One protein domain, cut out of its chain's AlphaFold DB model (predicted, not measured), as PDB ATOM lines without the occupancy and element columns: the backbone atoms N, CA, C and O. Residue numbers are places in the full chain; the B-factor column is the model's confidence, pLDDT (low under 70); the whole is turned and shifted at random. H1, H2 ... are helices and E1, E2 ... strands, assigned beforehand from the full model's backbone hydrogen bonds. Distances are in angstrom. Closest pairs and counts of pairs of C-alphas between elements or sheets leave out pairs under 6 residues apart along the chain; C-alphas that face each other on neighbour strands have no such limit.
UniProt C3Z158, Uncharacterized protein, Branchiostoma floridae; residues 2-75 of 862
ATOM      1  N   SER A   2     149.052 -29.489 -11.367       69.25
ATOM      2  CA  SER A   2     149.726 -29.103 -10.101       69.25
ATOM      3  C   SER A   2     149.401 -30.003  -8.895       69.25
ATOM      4  O   SER A   2     150.309 -30.467  -8.210       69.25
ATOM      5  N   VAL A   3     148.122 -30.328  -8.678       75.44
ATOM      6  CA  VAL A   3     147.661 -31.220  -7.593       75.44
ATOM      7  C   VAL A   3     148.261 -32.630  -7.698       75.44
ATOM      8  O   VAL A   3     148.641 -33.225  -6.689       75.44
ATOM      9  N   LEU A   4     148.393 -33.163  -8.919       76.94
ATOM     10  CA  LEU A   4     148.989 -34.479  -9.166       76.94
ATOM     11  C   LEU A   4     150.500 -34.463  -8.898       76.94
ATOM     12  O   LEU A   4     151.011 -35.391  -8.277       76.94
ATOM     13  N   LEU A   5     151.194 -33.383  -9.285       81.19
ATOM     14  CA  LEU A   5     152.601 -33.174  -8.930       81.19
ATOM     15  C   LEU A   5     152.786 -33.123  -7.409       81.19
ATOM     16  O   LEU A   5     153.688 -33.781  -6.902       81.19
ATOM     17  N   GLY A   6     151.915 -32.416  -6.683       82.19
ATOM     18  CA  GLY A   6     151.928 -32.390  -5.218       82.19
ATOM     19  C   GLY A   6     151.824 -33.792  -4.612       82.19
ATOM     20  O   GLY A   6     152.702 -34.202  -3.856       82.19
ATOM     21  N   LYS A   7     150.808 -34.573  -5.011       84.12
ATOM     22  CA  LYS A   7     150.637 -35.967  -4.555       84.12
ATOM     23  C   LYS A   7     151.843 -36.853  -4.901       84.12
ATOM     24  O   LYS A   7     152.266 -37.651  -4.067       84.12
ATOM     25  N   TYR A   8     152.418 -36.695  -6.095       82.94
ATOM     26  CA  TYR A   8     153.584 -37.463  -6.532       82.94
ATOM     27  C   TYR A   8     154.856 -37.097  -5.750       82.94
ATOM     28  O   TYR A   8     155.561 -37.993  -5.296       82.94
ATOM     29  N   LYS A   9     155.116 -35.809  -5.485       85.38
ATOM     30  CA  LYS A   9     156.228 -35.380  -4.616       85.38
ATOM     31  C   LYS A   9     156.081 -35.912  -3.188       85.38
ATOM     32  O   LYS A   9     157.044 -36.432  -2.632       85.38
ATOM     33  N   THR A  10     154.872 -35.899  -2.621       87.00
ATOM     34  CA  THR A  10     154.594 -36.536  -1.319       87.00
ATOM     35  C   THR A  10     154.900 -38.039  -1.325       87.00
ATOM     36  O   THR A  10     155.372 -38.572  -0.323       87.00
ATOM     37  N   TYR A  11     154.668 -38.734  -2.442       87.19
ATOM     38  CA  TYR A  11     155.013 -40.151  -2.600       87.19
ATOM     39  C   TYR A  11     156.526 -40.389  -2.741       87.19
ATOM     40  O   TYR A  11     157.037 -41.336  -2.148       87.19
ATOM     41  N   LEU A  12     157.250 -39.522  -3.459       85.00
ATOM     42  CA  LEU A  12     158.715 -39.586  -3.572       85.00
ATOM     43  C   LEU A  12     159.407 -39.376  -2.218       85.00
ATOM     44  O   LEU A  12     160.251 -40.184  -1.841       85.00
ATOM     45  N   ARG A  13     158.970 -38.381  -1.432       85.88
ATOM     46  CA  ARG A  13     159.477 -38.144  -0.064       85.88
ATOM     47  C   ARG A  13     159.261 -39.343   0.861       85.88
ATOM     48  O   ARG A  13     160.123 -39.657   1.667       85.88
ATOM     49  N   LYS A  14     158.139 -40.061   0.717       89.12
ATOM     50  CA  LYS A  14     157.866 -41.315   1.452       89.12
ATOM     51  C   LYS A  14     158.760 -42.493   1.038       89.12
ATOM     52  O   LYS A  14     158.681 -43.546   1.664       89.12
ATOM     53  N   ARG A  15     159.559 -42.345  -0.020       87.56
ATOM     54  CA  ARG A  15     160.505 -43.347  -0.538       87.56
ATOM     55  C   ARG A  15     161.959 -42.864  -0.519       87.56
ATOM     56  O   ARG A  15     162.793 -43.502  -1.147       87.56
ATOM     57  N   ASP A  16     162.232 -41.756   0.169       82.31
ATOM     58  CA  ASP A  16     163.555 -41.120   0.261       82.31
ATOM     59  C   ASP A  16     164.186 -40.787  -1.112       82.31
ATOM     60  O   ASP A  16     165.389 -40.895  -1.331       82.31
ATOM     61  N   VAL A  17     163.342 -40.395  -2.076       83.81
ATOM     62  CA  VAL A  17     163.768 -39.968  -3.418       83.81
ATOM     63  C   VAL A  17     163.668 -38.448  -3.529       83.81
ATOM     64  O   VAL A  17     162.607 -37.883  -3.250       83.81
ATOM     65  N   ASP A  18     164.740 -37.803  -4.003       78.88
ATOM     66  CA  ASP A  18     164.777 -36.360  -4.273       78.88
ATOM     67  C   ASP A  18     163.604 -35.915  -5.166       78.88
ATOM     68  O   ASP A  18     163.403 -36.401  -6.285       78.88
ATOM     69  N   ASP A  19     162.826 -34.961  -4.656       79.44
ATOM     70  CA  ASP A  19     161.666 -34.389  -5.324       79.44
ATOM     71  C   ASP A  19     161.935 -32.985  -5.891       79.44
ATOM     72  O   ASP A  19     161.062 -32.431  -6.571       79.44
ATOM     73  N   SER A  20     163.116 -32.401  -5.653       73.56
ATOM     74  CA  SER A  20     163.453 -31.025  -6.042       73.56
ATOM     75  C   SER A  20     163.451 -30.835  -7.563       73.56
ATOM     76  O   SER A  20     162.855 -29.882  -8.070       73.56
ATOM     77  N   SER A  21     163.994 -31.809  -8.296       72.12
ATOM     78  CA  SER A  21     164.121 -31.827  -9.760       72.12
ATOM     79  C   SER A  21     162.802 -32.013 -10.535       72.12
ATOM     80  O   SER A  21     162.742 -31.754 -11.740       72.12
ATOM     81  N   TYR A  22     161.710 -32.427  -9.881       77.94
ATOM     82  CA  TYR A  22     160.444 -32.724 -10.564       77.94
ATOM     83  C   TYR A  22     159.590 -31.478 -10.838       77.94
ATOM     84  O   TYR A  22     159.068 -30.840  -9.920       77.94
ATOM     85  N   THR A  23     159.348 -31.192 -12.120       82.56
ATOM     86  CA  THR A  23     158.392 -30.177 -12.600       82.56
ATOM     87  C   THR A  23     157.104 -30.817 -13.131       82.56
ATOM     88  O   THR A  23     157.077 -32.006 -13.460       82.56
ATOM     89  N   SER A  24     156.030 -30.028 -13.284       79.19
ATOM     90  CA  SER A  24     154.769 -30.492 -13.897       79.19
ATOM     91  C   SER A  24     154.984 -31.071 -15.299       79.19
ATOM     92  O   SER A  24     154.370 -32.078 -15.644       79.19
ATOM     93  N   GLN A  25     155.887 -30.468 -16.079       80.25
ATOM     94  CA  GLN A  25     156.216 -30.909 -17.435       80.25
ATOM     95  C   GLN A  25     157.036 -32.205 -17.435       80.25
ATOM     96  O   GLN A  25     156.777 -33.097 -18.242       80.25
ATOM     97  N   HIS A  26     157.983 -32.358 -16.502       80.94
ATOM     98  CA  HIS A  26     158.743 -33.601 -16.362       80.94
ATOM     99  C   HIS A  26     157.837 -34.766 -15.925       80.94
ATOM    100  O   HIS A  26     157.930 -35.864 -16.472       80.94
ATOM    101  N   LEU A  27     156.891 -34.516 -15.008       83.69
ATOM    102  CA  LEU A  27     155.873 -35.498 -14.624       83.69
ATOM    103  C   LEU A  27     154.944 -35.855 -15.796       83.69
ATOM    104  O   LEU A  27     154.703 -37.035 -16.025       83.69
ATOM    105  N   LYS A  28     154.469 -34.866 -16.569       83.56
ATOM    106  CA  LYS A  28     153.668 -35.090 -17.786       83.56
ATOM    107  C   LYS A  28     154.405 -35.985 -18.786       83.56
ATOM    108  O   LYS A  28     153.859 -36.995 -19.215       83.56
ATOM    109  N   THR A  29     155.671 -35.671 -19.058       83.50
ATOM    110  CA  THR A  29     156.536 -36.439 -19.969       83.50
ATOM    111  C   THR A  29     156.718 -37.883 -19.487       83.50
ATOM    112  O   THR A  29     156.568 -38.816 -20.272       83.50
ATOM    113  N   LYS A  30     156.963 -38.098 -18.183       82.06
ATOM    114  CA  LYS A  30     157.049 -39.451 -17.603       82.06
ATOM    115  C   LYS A  30     155.730 -40.218 -17.664       82.06
ATOM    116  O   LYS A  30     155.756 -41.411 -17.945       82.06
ATOM    117  N   LEU A  31     154.595 -39.558 -17.427       83.56
ATOM    118  CA  LEU A  31     153.278 -40.185 -17.558       83.56
ATOM    119  C   LEU A  31     153.035 -40.631 -19.001       83.56
ATOM    120  O   LEU A  31     152.673 -41.783 -19.197       83.56
ATOM    121  N   GLN A  32     153.310 -39.771 -19.988       82.38
ATOM    122  CA  GLN A  32     153.172 -40.075 -21.420       82.38
ATOM    123  C   GLN A  32     154.122 -41.188 -21.900       82.38
ATOM    124  O   GLN A  32     153.740 -41.982 -22.754       82.38
ATOM    125  N   ALA A  33     155.335 -41.276 -21.341       82.56
ATOM    126  CA  ALA A  33     156.301 -42.332 -21.656       82.56
ATOM    127  C   ALA A  33     155.975 -43.691 -21.000       82.56
ATOM    128  O   ALA A  33     156.422 -44.733 -21.478       82.56
ATOM    129  N   HIS A  34     155.212 -43.703 -19.904       82.56
ATOM    130  CA  HIS A  34     154.793 -44.931 -19.228       82.56
ATOM    131  C   HIS A  34     153.696 -45.657 -20.038       82.56
ATOM    132  O   HIS A  34     152.876 -44.985 -20.664       82.56
ATOM    133  N   PRO A  35     153.572 -47.002 -19.992       78.38
ATOM    134  CA  PRO A  35     152.506 -47.725 -20.701       78.38
ATOM    135  C   PRO A  35     151.085 -47.216 -20.406       78.38
ATOM    136  O   PRO A  35     150.248 -47.177 -21.304       78.38
ATOM    137  N   ILE A  36     150.841 -46.746 -19.176       77.00
ATOM    138  CA  ILE A  36     149.575 -46.114 -18.751       77.00
ATOM    139  C   ILE A  36     149.296 -44.811 -19.527       77.00
ATOM    140  O   ILE A  36     148.145 -44.504 -19.819       77.00
ATOM    141  N   GLY A  37     150.332 -44.062 -19.916       77.88
ATOM    142  CA  GLY A  37     150.217 -42.817 -20.679       77.88
ATOM    143  C   GLY A  37     149.596 -42.982 -22.056       77.88
ATOM    144  O   GLY A  37     148.937 -42.061 -22.526       77.88
ATOM    145  N   LYS A  38     149.719 -44.165 -22.675       78.31
ATOM    146  CA  LYS A  38     149.028 -44.475 -23.936       78.31
ATOM    147  C   LYS A  38     147.504 -44.396 -23.797       78.31
ATOM    148  O   LYS A  38     146.833 -44.114 -24.781       78.31
ATOM    149  N   GLY A  39     146.985 -44.618 -22.586       81.31
ATOM    150  CA  GLY A  39     145.573 -44.498 -22.236       81.31
ATOM    151  C   GLY A  39     145.123 -43.092 -21.827       81.31
ATOM    152  O   GLY A  39     143.951 -42.924 -21.517       81.31
ATOM    153  N   ILE A  40     146.007 -42.083 -21.786       84.69
ATOM    154  CA  ILE A  40     145.697 -40.752 -21.236       84.69
ATOM    155  C   ILE A  40     145.939 -39.659 -22.281       84.69
ATOM    156  O   ILE A  40     147.064 -39.435 -22.729       84.69
ATOM    157  N   VAL A  41     144.886 -38.914 -22.610       82.69
ATOM    158  CA  VAL A  41     144.935 -37.747 -23.494       82.69
ATOM    159  C   VAL A  41     145.099 -36.477 -22.663       82.69
ATOM    160  O   VAL A  41     144.366 -36.249 -21.701       82.69
ATOM    161  N   PHE A  42     146.050 -35.631 -23.061       84.50
ATOM    162  CA  PHE A  42     146.255 -34.288 -22.516       84.50
ATOM    163  C   PHE A  42     145.822 -33.264 -23.568       84.50
ATOM    164  O   PHE A  42     146.578 -32.974 -24.496       84.50
ATOM    165  N   HIS A  43     144.611 -32.729 -23.440       81.88
ATOM    166  CA  HIS A  43     144.081 -31.721 -24.351       81.88
ATOM    167  C   HIS A  43     144.368 -30.314 -23.815       81.88
ATOM    168  O   HIS A  43     143.996 -29.970 -22.690       81.88
ATOM    169  N   VAL A  44     145.037 -29.503 -24.635       78.19
ATOM    170  CA  VAL A  44     145.320 -28.092 -24.355       78.19
ATOM    171  C   VAL A  44     144.207 -27.258 -24.997       78.19
ATOM    172  O   VAL A  44     144.084 -27.306 -26.223       78.19
ATOM    173  N   PRO A  45     143.398 -26.515 -24.221       75.44
ATOM    174  CA  PRO A  45     142.371 -25.646 -24.787       75.44
ATOM    175  C   PRO A  45     142.971 -24.509 -25.624       75.44
ATOM    176  O   PRO A  45     144.139 -24.149 -25.469       75.44
ATOM    177  N   TYR A  46     142.150 -23.906 -26.488       73.94
ATOM    178  CA  TYR A  46     142.559 -22.772 -27.329       73.94
ATOM    179  C   TYR A  46     143.052 -21.571 -26.496       73.94
ATOM    180  O   TYR A  46     144.069 -20.956 -26.821       73.94
ATOM    181  N   ASP A  47     142.374 -21.279 -25.381       69.31
ATOM    182  CA  ASP A  47     142.827 -20.299 -24.394       69.31
ATOM    183  C   ASP A  47     143.872 -20.915 -23.449       69.31
ATOM    184  O   ASP A  47     143.553 -21.692 -22.543       69.31
ATOM    185  N   ARG A  48     145.131 -20.504 -23.628       65.56
ATOM    186  CA  ARG A  48     146.284 -20.944 -22.823       65.56
ATOM    187  C   ARG A  48     146.254 -20.481 -21.359       65.56
ATOM    188  O   ARG A  48     147.109 -20.919 -20.592       65.56
ATOM    189  N   SER A  49     145.323 -19.611 -20.963       57.81
ATOM    190  CA  SER A  49     145.098 -19.252 -19.556       57.81
ATOM    191  C   SER A  49     144.290 -20.312 -18.790       57.81
ATOM    192  O   SER A  49     144.301 -20.331 -17.557       57.81
ATOM    193  N   THR A  50     143.621 -21.223 -19.505       68.00
ATOM    194  CA  THR A  50     142.811 -22.295 -18.914       68.00
ATOM    195  C   THR A  50     143.632 -23.560 -18.633       68.00
ATOM    196  O   THR A  50     144.691 -23.798 -19.213       68.00
ATOM    197  N   SER A  51     143.167 -24.383 -17.688       70.81
ATOM    198  CA  SER A  51     143.865 -25.621 -17.310       70.81
ATOM    199  C   SER A  51     143.717 -26.716 -18.368       70.81
ATOM    200  O   SER A  51     142.629 -26.931 -18.894       70.81
ATOM    201  N   GLU A  52     144.795 -27.468 -18.614       78.56
ATOM    202  CA  GLU A  52     144.768 -28.648 -19.489       78.56
ATOM    203  C   GLU A  52     143.734 -29.685 -19.021       78.56
ATOM    204  O   GLU A  52     143.723 -30.078 -17.847       78.56
ATOM    205  N   LEU A  53     142.922 -30.176 -19.958       79.81
ATOM    206  CA  LEU A  53     142.003 -31.289 -19.738       79.81
ATOM    207  C   LEU A  53     142.762 -32.614 -19.863       79.81
ATOM    208  O   LEU A  53     143.541 -32.812 -20.798       79.81
ATOM    209  N   VAL A  54     142.524 -33.529 -18.924       81.25
ATOM    210  CA  VAL A  54     143.167 -34.849 -18.880       81.25
ATOM    211  C   VAL A  54     142.085 -35.915 -18.768       81.25
ATOM    212  O   VAL A  54     141.325 -35.907 -17.801       81.25
ATOM    213  N   TYR A  55     142.000 -36.807 -19.754       83.25
ATOM    214  CA  TYR A  55     140.950 -37.825 -19.853       83.25
ATOM    215  C   TYR A  55     141.466 -39.125 -20.484       83.25
ATOM    216  O   TYR A  55     142.585 -39.174 -20.995       83.25
ATOM    217  N   SER A  56     140.670 -40.197 -20.414       82.88
ATOM    218  CA  SER A  56     141.019 -41.488 -21.021       82.88
ATOM    219  C   SER A  56     140.918 -41.424 -22.546       82.88
ATOM    220  O   SER A  56     139.938 -40.900 -23.066       82.88
ATOM    221  N   ASN A  57     141.861 -42.028 -23.269       83.81
ATOM    222  CA  ASN A  57     141.787 -42.155 -24.732       83.81
ATOM    223  C   ASN A  57     140.583 -42.989 -25.219       83.81
ATOM    224  O   ASN A  57     140.233 -42.931 -26.392       83.81
ATOM    225  N   SER A  58     139.952 -43.743 -24.315       84.25
ATOM    226  CA  SER A  58     138.747 -44.539 -24.553       84.25
ATOM    227  C   SER A  58     137.444 -43.729 -24.503       84.25
ATOM    228  O   SER A  58     136.370 -44.320 -24.564       84.25
ATOM    229  N   ILE A  59     137.518 -42.409 -24.309       85.12
ATOM    230  CA  ILE A  59     136.369 -41.501 -24.195       85.12
ATOM    231  C   ILE A  59     136.593 -40.352 -25.182       85.12
ATOM    232  O   ILE A  59     137.689 -39.787 -25.228       85.12
ATOM    233  N   SER A  60     135.583 -39.990 -25.979       85.81
ATOM    234  CA  SER A  60     135.735 -38.875 -26.916       85.81
ATOM    235  C   SER A  60     135.790 -37.534 -26.172       85.81
ATOM    236  O   SER A  60     135.196 -37.370 -25.104       85.81
ATOM    237  N   LEU A  61     136.465 -36.535 -26.752       80.62
ATOM    238  CA  LEU A  61     136.471 -35.176 -26.197       80.62
ATOM    239  C   LEU A  61     135.045 -34.619 -26.048       80.62
ATOM    240  O   LEU A  61     134.762 -33.919 -25.078       80.62
ATOM    241  N   GLN A  62     134.146 -34.970 -26.974       80.88
ATOM    242  CA  GLN A  62     132.744 -34.568 -26.922       80.88
ATOM    243  C   GLN A  62     132.030 -35.195 -25.720       80.88
ATOM    244  O   GLN A  62     131.333 -34.485 -25.007       80.88
ATOM    245  N   ASP A  63     132.255 -36.479 -25.434       84.00
ATOM    246  CA  ASP A  63     131.660 -37.148 -24.270       84.00
ATOM    247  C   ASP A  63     132.222 -36.606 -22.954       84.00
ATOM    248  O   ASP A  63     131.478 -36.464 -21.986       84.00
ATOM    249  N   VAL A  64     133.507 -36.237 -22.909       81.69
ATOM    250  CA  VAL A  64     134.110 -35.562 -21.746       81.69
ATOM    251  C   VAL A  64     133.465 -34.197 -21.513       81.69
ATOM    252  O   VAL A  64     133.119 -33.879 -20.375       81.69
ATOM    253  N   ILE A  65     133.258 -33.405 -22.570       79.56
ATOM    254  CA  ILE A  65     132.592 -32.095 -22.491       79.56
ATOM    255  C   ILE A  65     131.121 -32.261 -22.091       79.56
ATOM    256  O   ILE A  65     130.675 -31.604 -21.154       79.56
ATOM    257  N   ASN A  66     130.388 -33.175 -22.731       80.06
ATOM    258  CA  ASN A  66     128.989 -33.468 -22.424       80.06
ATOM    259  C   ASN A  66     128.837 -33.969 -20.978       80.06
ATOM    260  O   ASN A  66     127.967 -33.499 -20.254       80.06
ATOM    261  N   THR A  67     129.710 -34.866 -20.514       78.50
ATOM    262  CA  THR A  67     129.685 -35.388 -19.136       78.50
ATOM    263  C   THR A  67     130.057 -34.306 -18.121       78.50
ATOM    264  O   THR A  67     129.442 -34.227 -17.062       78.50
ATOM    265  N   ALA A  68     131.014 -33.424 -18.430       71.75
ATOM    266  CA  ALA A  68     131.322 -32.267 -17.589       71.75
ATOM    267  C   ALA A  68     130.140 -31.281 -17.519       71.75
ATOM    268  O   ALA A  68     129.808 -30.802 -16.437       71.75
ATOM    269  N   PHE A  69     129.467 -31.035 -18.646       69.81
ATOM    270  CA  PHE A  69     128.274 -30.193 -18.738       69.81
ATOM    271  C   PHE A  69     127.081 -30.796 -17.978       69.81
ATOM    272  O   PHE A  69     126.413 -30.095 -17.218       69.81
ATOM    273  N   HIS A  70     126.847 -32.104 -18.102       65.50
ATOM    274  CA  HIS A  70     125.815 -32.809 -17.346       65.50
ATOM    275  C   HIS A  70     126.126 -32.852 -15.846       65.50
ATOM    276  O   HIS A  70     125.238 -32.533 -15.067       65.50
ATOM    277  N   ASN A  71     127.370 -33.106 -15.426       59.44
ATOM    278  CA  ASN A  71     127.762 -33.053 -14.008       59.44
ATOM    279  C   ASN A  71     127.618 -31.642 -13.402       59.44
ATOM    280  O   ASN A  71     127.208 -31.497 -12.247       59.44
ATOM    281  N   ALA A  72     127.906 -30.599 -14.189       54.94
ATOM    282  CA  ALA A  72     127.621 -29.210 -13.827       54.94
ATOM    283  C   ALA A  72     126.110 -28.903 -13.774       54.94
ATOM    284  O   ALA A  72     125.699 -28.014 -13.037       54.94
ATOM    285  N   SER A  73     125.281 -29.655 -14.508       47.56
ATOM    286  CA  SER A  73     123.816 -29.517 -14.527       47.56
ATOM    287  C   SER A  73     123.102 -30.349 -13.451       47.56
ATOM    288  O   SER A  73     121.999 -29.998 -13.038       47.56
ATOM    289  N   THR A  74     123.702 -31.450 -12.981       44.34
ATOM    290  CA  THR A  74     123.154 -32.311 -11.915       44.34
ATOM    291  C   THR A  74     123.564 -31.877 -10.510       44.34
ATOM    292  O   THR A  74     122.979 -32.347  -9.538       44.34
ATOM    293  N   THR A  75     124.516 -30.949 -10.378       43.06
ATOM    294  CA  THR A  75     124.796 -30.262  -9.107       43.06
ATOM    295  C   THR A  75     123.834 -29.083  -8.949       43.06
ATOM    296  O   THR A  75     124.248 -27.932  -9.007       43.06
TER     297      THR A  75
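What this domain is: This is residues 2 to 75 of the 862 residues of an uncharacterized protein of Branchiostoma floridae (UniProt C3Z158). A loose arch runs from helices H1, H2 and H3 through hairpin E1 E2 to H4, residues 66 to 75 sticking out. The 74 printed residues are mostly helix. The radius of gyration of the C-alphas is 15.0 A, the spans 43, 27 and 23 A.

How they stand to each other: Residues 2 to 5 of H1, residues 2 to 13, only just touch H2, residues 24 to 33, with 3 C-alpha pairs within 8 A, closest Leu 5 and Ser 24. E1, residues 40 to 43, is antiparallel to E2, residues 53 to 56; N 41 and O 55 are 2.8 A apart. H3, residues 35 to 39, has 0 of 1 O i to N i+4 pairs within hydrogen-bond range but 2 of 2 O i to N i+3; H1, H2 and H4, residues 61 to 74, have every i+4 pair.

Where its parts are: H1 begins at C-alpha 2, (149.726, -29.103, -10.101). H4 runs 19.7 A to C-alpha 74, (123.154, -32.311, -11.915).

The domain as a whole: pLDDT is under 70 at residues 2, 47 to 50, 69 to 75.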